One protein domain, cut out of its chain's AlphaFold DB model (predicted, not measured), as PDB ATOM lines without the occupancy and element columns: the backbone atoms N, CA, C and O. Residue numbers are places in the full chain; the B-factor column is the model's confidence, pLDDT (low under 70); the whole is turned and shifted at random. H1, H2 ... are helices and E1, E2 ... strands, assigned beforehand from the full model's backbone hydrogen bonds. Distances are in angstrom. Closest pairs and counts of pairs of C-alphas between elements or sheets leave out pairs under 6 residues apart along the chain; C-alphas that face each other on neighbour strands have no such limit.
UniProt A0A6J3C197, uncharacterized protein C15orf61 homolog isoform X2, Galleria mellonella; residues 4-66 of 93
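Overview. This is residues 4 to 66 of the 93 residues of the protein "uncharacterized protein C15orf61 homolog isoform X2" of Galleria mellonella (UniProt A0A6J3C197). A long, strongly twisted ribbon of three strands makes one side of a flat, open frame; H2 crosses the end of the ribbon where E2 ends and E3 begins, and H1 runs lengthwise beside the ribbon with few contacts to it, making a corner with H2. The printed part has 63 residues, with three named strands followed by two named helices, in the order E1 E2 E3 H1 H2. The sheet's order is E1 - E2 - E3, all antiparallel, and the class is mixed, helices and strands. The whole is loose, with a radius of gyration of the C-alphas of 13.7 A, and its C-alphas span 38 by 27 by 12 A.

Along the chain. E1, residues 4 to 8, begins at C-alpha 4 (166.787, 122.479, 118.682) and is 12.9 A long from first to last C-alpha. E2, residues 11 to 20, is 27.6 A long and ends at C-alpha 20 (161.957, 139.649, 115.535). E3, residues 23 to 30, is 22.7 A long. H1, residues 37 to 49, is 18.3 A long. H2, residues 53 to 65, is 18.1 A long and ends at C-alpha 65 (160.461, 148.550, 124.622).

Arrangement. E1, E2 and E3 form a meander, each strand the antiparallel neighbour of the one before. E1 and E2 are a hairpin at 134 degrees, with N 6 and O 13 within hydrogen-bond range at 2.7 A. E2 and E3 are a hairpin at 160 degrees, with N 16 and O 27 within hydrogen-bond range at 2.9 A. E1 and E3 are the edge strands. H1 is on the sheet but only grazes it, with residues 37 to 47; the closest C-alphas of E1 and H1 are those of Phe 4 and Asp 40, 7.5 A apart. E2 and H1 are near each other, with 9 pairs of C-alphas within 10 A. H2 is on the sheet at a height of 7.2 A over the sheet and runs across the strands, at 82 degrees to E2 on the local plane. It lies over E2, but only just, with 3 of its 13 C-alphas falling on that strand. The closest C-alphas of E2 and H2 are those of Cys 20 and Gly 59, 4.1 A apart. H1 and H2 are close but not clearly touching, about perpendicular at 88 degrees, with the closest C-alphas, of Lys 47 and Pro 54, 7.8 A apart. In H1 every O i to N i+4 pair is within hydrogen-bond range; in H2, 8 of 9 are.

Size, cuts and confidence. The two C-alphas farthest apart are those of Ser 10 and Gln 64, at 38.4 A. The printed part has no cut. The link from E3 to H1 is short, and the other three links are tight. The mean pLDDT of the printed part is 88.4, and no printed residue is under 70.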
ATOM      1  N   PHE A   4     165.743 123.507 118.762       88.38
ATOM      2  CA  PHE A   4     166.787 122.479 118.682       88.38
ATOM      3  C   PHE A   4     167.556 122.285 119.993       88.38
ATOM      4  O   PHE A   4     167.608 123.170 120.845       88.38
ATOM      5  N   ASN A   5     168.193 121.121 120.125       90.12
ATOM      6  CA  ASN A   5     169.099 120.809 121.227       90.12
ATOM      7  C   ASN A   5     170.511 121.318 120.927       90.12
ATOM      8  O   ASN A   5     171.056 121.079 119.847       90.12
ATOM      9  N   TRP A   6     171.128 121.968 121.906       91.81
ATOM     10  CA  TRP A   6     172.507 122.420 121.871       91.81
ATOM     11  C   TRP A   6     173.280 121.820 123.046       91.81
ATOM     12  O   TRP A   6     173.074 122.174 124.209       91.81
ATOM     13  N   LYS A   7     174.182 120.888 122.736       92.06
ATOM     14  CA  LYS A   7     175.041 120.241 123.729       92.06
ATOM     15  C   LYS A   7     176.263 121.113 124.017       92.06
ATOM     16  O   LYS A   7     177.037 121.410 123.107       92.06
ATOM     17  N   VAL A   8     176.449 121.478 125.284       89.88
ATOM     18  CA  VAL A   8     177.597 122.252 125.774       89.88
ATOM     19  C   VAL A   8     178.216 121.494 126.951       89.88
ATOM     20  O   VAL A   8     177.636 121.409 128.035       89.88
ATOM     21  N   GLY A   9     179.383 120.890 126.719       89.56
ATOM     22  CA  GLY A   9     180.032 120.003 127.687       89.56
ATOM     23  C   GLY A   9     179.157 118.791 128.034       89.56
ATOM     24  O   GLY A   9     178.750 118.031 127.151       89.56
ATOM     25  N   SER A  10     178.858 118.621 129.323       89.38
ATOM     26  CA  SER A  10     177.967 117.573 129.848       89.38
ATOM     27  C   SER A  10     176.487 117.972 129.875       89.38
ATOM     28  O   SER A  10     175.630 117.129 130.136       89.38
ATOM     29  N   SER A  11     176.173 119.245 129.618       91.31
ATOM     30  CA  SER A  11     174.812 119.777 129.690       91.31
ATOM     31  C   SER A  11     174.186 119.914 128.305       91.31
ATOM     32  O   SER A  11     174.868 120.129 127.303       91.31
ATOM     33  N   ASN A  12     172.861 119.805 128.258       92.25
ATOM     34  CA  ASN A  12     172.072 120.064 127.064       92.25
ATOM     35  C   ASN A  12     171.172 121.283 127.290       92.25
ATOM     36  O   ASN A  12     170.544 121.425 128.342       92.25
ATOM     37  N   TYR A  13     171.128 122.157 126.292       90.81
ATOM     38  CA  TYR A  13     170.304 123.354 126.276       90.81
ATOM     39  C   TYR A  13     169.312 123.259 125.126       90.81
ATOM     40  O   TYR A  13     169.697 123.056 123.979       90.81
ATOM     41  N   GLN A  14     168.028 123.416 125.420       91.62
ATOM     42  CA  GLN A  14     167.005 123.570 124.393       91.62
ATOM     43  C   GLN A  14     166.962 125.040 123.974       91.62
ATOM     44  O   GLN A  14     166.769 125.929 124.809       91.62
ATOM     45  N   ILE A  15     167.171 125.284 122.681       91.31
ATOM     46  CA  ILE A  15     167.175 126.610 122.075       91.31
ATOM     47  C   ILE A  15     165.936 126.759 121.206       91.31
ATOM     48  O   ILE A  15     165.809 126.095 120.178       91.31
ATOM     49  N   LEU A  16     165.068 127.697 121.581       90.38
ATOM     50  CA  LEU A  16     163.946 128.135 120.761       90.38
ATOM     51  C   LEU A  16     164.193 129.568 120.292       90.38
ATOM     52  O   LEU A  16     164.190 130.497 121.092       90.38
ATOM     53  N   ARG A  17     164.372 129.766 118.989       90.62
ATOM     54  CA  ARG A  17     164.584 131.077 118.370       90.62
ATOM     55  C   ARG A  17     163.509 131.430 117.353       90.62
ATOM     56  O   ARG A  17     162.988 130.588 116.615       90.62
ATOM     57  N   THR A  18     163.202 132.716 117.269       88.69
ATOM     58  CA  THR A  18     162.304 133.271 116.263       88.69
ATOM     59  C   THR A  18     162.782 134.629 115.770       88.69
ATOM     60  O   THR A  18     163.452 135.372 116.488       88.69
ATOM     61  N   GLY A  19     162.440 134.941 114.519       85.94
ATOM     62  CA  GLY A  19     162.700 136.252 113.938       85.94
ATOM     63  C   GLY A  19     161.892 137.332 114.654       85.94
ATOM     64  O   GLY A  19     160.766 137.081 115.083       85.94
ATOM     65  N   CYS A  20     162.503 138.504 114.814       86.12
ATOM     66  CA  CYS A  20     161.957 139.649 115.535       86.12
ATOM     67  C   CYS A  20     162.595 140.948 114.994       86.12
ATOM     68  O   CYS A  20     163.203 141.692 115.760       86.12
ATOM     69  N   PHE A  21     162.560 141.170 113.670       84.88
ATOM     70  CA  PHE A  21     163.412 142.158 112.977       84.88
ATOM     71  C   PHE A  21     163.324 143.572 113.594       84.88
ATOM     72  O   PHE A  21     162.214 144.072 113.768       84.88
ATOM     73  N   PRO A  22     164.458 144.233 113.911       86.75
ATOM     74  CA  PRO A  22     165.840 143.901 113.529       86.75
ATOM     75  C   PRO A  22     166.553 142.896 114.452       86.75
ATOM     76  O   PRO A  22     167.726 142.593 114.251       86.75
ATOM     77  N   TYR A  23     165.863 142.361 115.455       89.38
ATOM     78  CA  TYR A  23     166.411 141.450 116.454       89.38
ATOM     79  C   TYR A  23     166.078 139.976 116.170       89.38
ATOM     80  O   TYR A  23     165.294 139.616 115.283       89.38
ATOM     81  N   MET A  24     166.652 139.093 116.987       89.06
ATOM     82  CA  MET A  24     166.277 137.685 117.068       89.06
ATOM     83  C   MET A  24     165.920 137.360 118.513       89.06
ATOM     84  O   MET A  24     166.766 137.441 119.401       89.06
ATOM     85  N   LYS A  25     164.663 136.980 118.750       88.69
ATOM     86  CA  LYS A  25     164.240 136.506 120.066       88.69
ATOM     87  C   LYS A  25     164.690 135.062 120.211       88.69
ATOM     88  O   LYS A  25     164.415 134.239 119.336       88.69
ATOM     89  N   TYR A  26     165.333 134.747 121.324       89.31
ATOM     90  CA  TYR A  26     165.692 133.382 121.666       89.31
ATOM     91  C   TYR A  26     165.300 133.070 123.105       89.31
ATOM     92  O   TYR A  26     165.169 133.954 123.948       89.31
ATOM     93  N   HIS A  27     165.087 131.790 123.359       88.12
ATOM     94  CA  HIS A  27     164.905 131.222 124.674       88.12
ATOM     95  C   HIS A  27     165.898 130.075 124.813       88.12
ATOM     96  O   HIS A  27     166.000 129.232 123.919       88.12
ATOM     97  N   CYS A  28     166.649 130.086 125.907       88.38
ATOM     98  CA  CYS A  28     167.635 129.072 126.240       88.38
ATOM     99  C   CYS A  28     167.241 128.467 127.585       88.38
ATOM    100  O   CYS A  28     167.054 129.201 128.551       88.38
ATOM    101  N   SER A  29     167.083 127.147 127.638       88.12
ATOM    102  CA  SER A  29     166.752 126.425 128.869       88.12
ATOM    103  C   SER A  29     167.591 125.162 128.983       88.12
ATOM    104  O   SER A  29     167.647 124.369 128.043       88.12
ATOM    105  N   LYS A  30     168.208 124.937 130.145       88.00
ATOM    106  CA  LYS A  30     168.933 123.696 130.434       88.00
ATOM    107  C   LYS A  30     167.937 122.555 130.642       88.00
ATOM    108  O   LYS A  30     167.144 122.586 131.579       88.00
ATOM    109  N   ARG A  31     167.959 121.545 129.772       87.81
ATOM    110  CA  ARG A  31     167.013 120.415 129.785       87.81
ATOM    111  C   ARG A  31     167.664 119.142 129.259       87.81
ATOM    112  O   ARG A  31     168.663 119.195 128.547       87.81
ATOM    113  N   LYS A  32     167.087 117.984 129.588       89.62
ATOM    114  CA  LYS A  32     167.507 116.704 128.997       89.62
ATOM    115  C   LYS A  32     167.292 116.722 127.480       89.62
ATOM    116  O   LYS A  32     166.517 117.528 126.966       89.62
ATOM    117  N   TYR A  33     168.023 115.864 126.777       89.88
ATOM    118  CA  TYR A  33     167.842 115.699 125.341       89.88
ATOM    119  C   TYR A  33     166.426 115.192 125.053       89.88
ATOM    120  O   TYR A  33     165.956 114.264 125.709       89.88
ATOM    121  N   GLU A  34     165.767 115.806 124.078       88.94
ATOM    122  CA  GLU A  34     164.393 115.503 123.681       88.94
ATOM    123  C   GLU A  34     164.277 115.618 122.163       88.94
ATOM    124  O   GLU A  34     164.971 116.438 121.559       88.94
ATOM    125  N   ASP A  35     163.413 114.825 121.536       88.06
ATOM    126  CA  ASP A  35     163.104 115.032 120.126       88.06
ATOM    127  C   ASP A  35     162.199 116.262 119.957       88.06
ATOM    128  O   ASP A  35     161.058 116.301 120.416       88.06
ATOM    129  N   LEU A  36     162.736 117.293 119.304       88.00
ATOM    130  CA  LEU A  36     162.070 118.577 119.094       88.00
ATOM    131  C   LEU A  36     161.544 118.736 117.661       88.00
ATOM    132  O   LEU A  36     161.050 119.815 117.326       88.00
ATOM    133  N   GLU A  37     161.619 117.706 116.809       87.69
ATOM    134  CA  GLU A  37     161.267 117.816 115.388       87.69
ATOM    135  C   GLU A  37     159.804 118.237 115.178       87.69
ATOM    136  O   GLU A  37     159.516 119.157 114.406       87.69
ATOM    137  N   THR A  38     158.876 117.624 115.916       86.19
ATOM    138  CA  THR A  38     157.445 117.966 115.863       86.19
ATOM    139  C   THR A  38     157.201 119.408 116.299       86.19
ATOM    140  O   THR A  38     156.464 120.147 115.642       86.19
ATOM    141  N   SER A  39     157.871 119.840 117.370       84.38
ATOM    142  CA  SER A  39     157.780 121.213 117.869       84.38
ATOM    143  C   SER A  39     158.353 122.219 116.862       84.38
ATOM    144  O   SER A  39     157.729 123.246 116.595       84.38
ATOM    145  N   ASP A  40     159.497 121.918 116.233       86.12
ATOM    146  CA  ASP A  40     160.103 122.783 115.213       86.12
ATOM    147  C   ASP A  40     159.194 122.937 113.987       86.12
ATOM    148  O   ASP A  40     158.970 124.058 113.514       86.12
ATOM    149  N   LYS A  41     158.615 121.829 113.504       87.81
ATOM    150  CA  LYS A  41     157.660 121.839 112.387       87.81
ATOM    151  C   LYS A  41     156.420 122.657 112.727       87.81
ATOM    152  O   LYS A  41     156.050 123.523 111.936       87.81
ATOM    153  N   PHE A  42     155.827 122.445 113.900       88.75
ATOM    154  CA  PHE A  42     154.656 123.193 114.357       88.75
ATOM    155  C   PHE A  42     154.930 124.701 114.427       88.75
ATOM    156  O   PHE A  42     154.204 125.499 113.830       88.75
ATOM    157  N   MET A  43     156.042 125.101 115.054       85.62
ATOM    158  CA  MET A  43     156.442 126.510 115.144       85.62
ATOM    159  C   MET A  43     156.714 127.123 113.768       85.62
ATOM    160  O   MET A  43     156.423 128.298 113.543       85.62
ATOM    161  N   ARG A  44     157.263 126.350 112.825       86.12
ATOM    162  CA  ARG A  44     157.467 126.799 111.443       86.12
ATOM    163  C   ARG A  44     156.143 126.981 110.700       86.12
ATOM    164  O   ARG A  44     155.985 127.997 110.030       86.12
ATOM    165  N   ILE A  45     155.203 126.046 110.843       89.56
ATOM    166  CA  ILE A  45     153.872 126.122 110.221       89.56
ATOM    167  C   ILE A  45     153.135 127.371 110.704       89.56
ATOM    168  O   ILE A  45     152.671 128.150 109.878       89.56
ATOM    169  N   ILE A  46     153.112 127.629 112.015       87.69
ATOM    170  CA  ILE A  46     152.460 128.824 112.578       87.69
ATOM    171  C   ILE A  46     153.027 130.111 111.975       87.69
ATOM    172  O   ILE A  46     152.266 131.016 111.632       87.69
ATOM    173  N   LYS A  47     154.353 130.209 111.829       85.44
ATOM    174  CA  LYS A  47     154.994 131.393 111.235       85.44
ATOM    175  C   LYS A  47     154.547 131.616 109.791       85.44
ATOM    176  O   LYS A  47     154.314 132.761 109.420       85.44
ATOM    177  N   ILE A  48     154.414 130.539 109.012       87.88
ATOM    178  CA  ILE A  48     153.967 130.589 107.613       87.88
ATOM    179  C   ILE A  48     152.490 130.979 107.534       87.88
ATOM    180  O   ILE A  48     152.154 131.908 106.808       87.88
ATOM    181  N   VAL A  49     151.625 130.327 108.319       90.75
ATOM    182  CA  VAL A  49     150.179 130.611 108.354       90.75
ATOM    183  C   VAL A  49     149.908 132.072 108.716       90.75
ATOM    184  O   VAL A  49     149.039 132.702 108.128       90.75
ATOM    185  N   ASN A  50     150.693 132.638 109.634       89.44
ATOM    186  CA  ASN A  50     150.567 134.037 110.043       89.44
ATOM    187  C   ASN A  50     151.392 135.013 109.181       89.44
ATOM    188  O   ASN A  50     151.589 136.156 109.593       89.44
ATOM    189  N   LEU A  51     151.930 134.572 108.036       87.56
ATOM    190  CA  LEU A  51     152.745 135.376 107.109       87.56
ATOM    191  C   LEU A  51     153.896 136.143 107.788       87.56
ATOM    192  O   LEU A  51     154.298 137.218 107.350       87.56
ATOM    193  N   GLY A  52     154.413 135.630 108.907       82.06
ATOM    194  CA  GLY A  52     155.430 136.316 109.703       82.06
ATOM    195  C   GLY A  52     154.981 137.631 110.362       82.06
ATOM    196  O   GLY A  52     155.822 138.280 110.985       82.06
ATOM    197  N   ILE A  53     153.695 138.004 110.311       88.38
ATOM    198  CA  ILE A  53     153.159 139.241 110.911       88.38
ATOM    199  C   ILE A  53     153.520 139.347 112.403       88.38
ATOM    200  O   ILE A  53     154.061 140.380 112.801       88.38
ATOM    201  N   PRO A  54     153.348 138.293 113.234       85.56
ATOM    202  CA  PRO A  54     153.783 138.350 114.625       85.56
ATOM    203  C   PRO A  54     155.280 138.649 114.761       85.56
ATOM    204  O   PRO A  54     155.668 139.451 115.601       85.56
ATOM    205  N   CYS A  55     156.132 138.059 113.914       85.75
ATOM    206  CA  CYS A  55     157.582 138.276 113.968       85.75
ATOM    207  C   CYS A  55     157.950 139.742 113.685       85.75
ATOM    208  O   CYS A  55     158.860 140.273 114.321       85.75
ATOM    209  N   LEU A  56     157.234 140.400 112.769       86.44
ATOM    210  CA  LEU A  56     157.428 141.820 112.477       86.44
ATOM    211  C   LEU A  56     156.940 142.707 113.631       86.44
ATOM    212  O   LEU A  56     157.685 143.570 114.090       86.44
ATOM    213  N   LEU A  57     155.729 142.463 114.143       89.38
ATOM    214  CA  LEU A  57     155.157 143.244 115.245       89.38
ATOM    215  C   LEU A  57     155.990 143.136 116.525       89.38
ATOM    216  O   LEU A  57     156.240 144.147 117.176       89.38
ATOM    217  N   TYR A  58     156.479 141.937 116.860       87.25
ATOM    218  CA  TYR A  58     157.390 141.762 117.991       87.25
ATOM    219  C   TYR A  58     158.686 142.553 117.804       87.25
ATOM    220  O   TYR A  58     159.175 143.144 118.764       87.25
ATOM    221  N   GLY A  59     159.227 142.594 116.584       89.31
ATOM    222  CA  GLY A  59     160.429 143.357 116.261       89.31
ATOM    223  C   GLY A  59     160.248 144.860 116.428       89.31
ATOM    224  O   GLY A  59     161.040 145.502 117.117       89.31
ATOM    225  N   LEU A  60     159.154 145.395 115.884       90.56
ATOM    226  CA  LEU A  60     158.777 146.801 116.037       90.56
ATOM    227  C   LEU A  60     158.501 147.173 117.497       90.56
ATOM    228  O   LEU A  60     158.924 148.230 117.953       90.56
ATOM    229  N   ALA A  61     157.836 146.305 118.257       89.38
ATOM    230  CA  ALA A  61     157.632 146.538 119.682       89.38
ATOM    231  C   ALA A  61     158.968 146.513 120.444       89.38
ATOM    232  O   ALA A  61     159.208 147.345 121.317       89.38
ATOM    233  N   ALA A  62     159.874 145.596 120.096       88.62
ATOM    234  CA  ALA A  62     161.168 145.477 120.753       88.62
ATOM    235  C   ALA A  62     162.038 146.731 120.573       88.62
ATOM    236  O   ALA A  62     162.688 147.140 121.533       88.62
ATOM    237  N   THR A  63     162.030 147.387 119.404       88.12
ATOM    238  CA  THR A  63     162.822 148.618 119.200       88.12
ATOM    239  C   THR A  63     162.437 149.740 120.163       88.12
ATOM    240  O   THR A  63     163.307 150.520 120.538       88.12
ATOM    241  N   GLN A  64     161.174 149.795 120.592       88.38
ATOM    242  CA  GLN A  64     160.680 150.802 121.535       88.38
ATOM    243  C   GLN A  64     160.781 150.356 122.997       88.38
ATOM    244  O   GLN A  64     160.975 151.182 123.886       88.38
ATOM    245  N   LEU A  65     160.623 149.057 123.262       89.25
ATOM    246  CA  LEU A  65     160.461 148.550 124.622       89.25
ATOM    247  C   LEU A  65     161.763 148.077 125.279       89.25
ATOM    248  O   LEU A  65     161.808 147.996 126.503       89.25
ATOM    249  N   ILE A  66     162.813 147.750 124.519       89.44
ATOM    250  CA  ILE A  66     164.095 147.309 125.090       89.44
ATOM    251  C   ILE A  66     164.697 148.418 125.965       89.44
ATOM    252  O   ILE A  66     165.013 149.503 125.479       89.44
TER     253      ILE A  66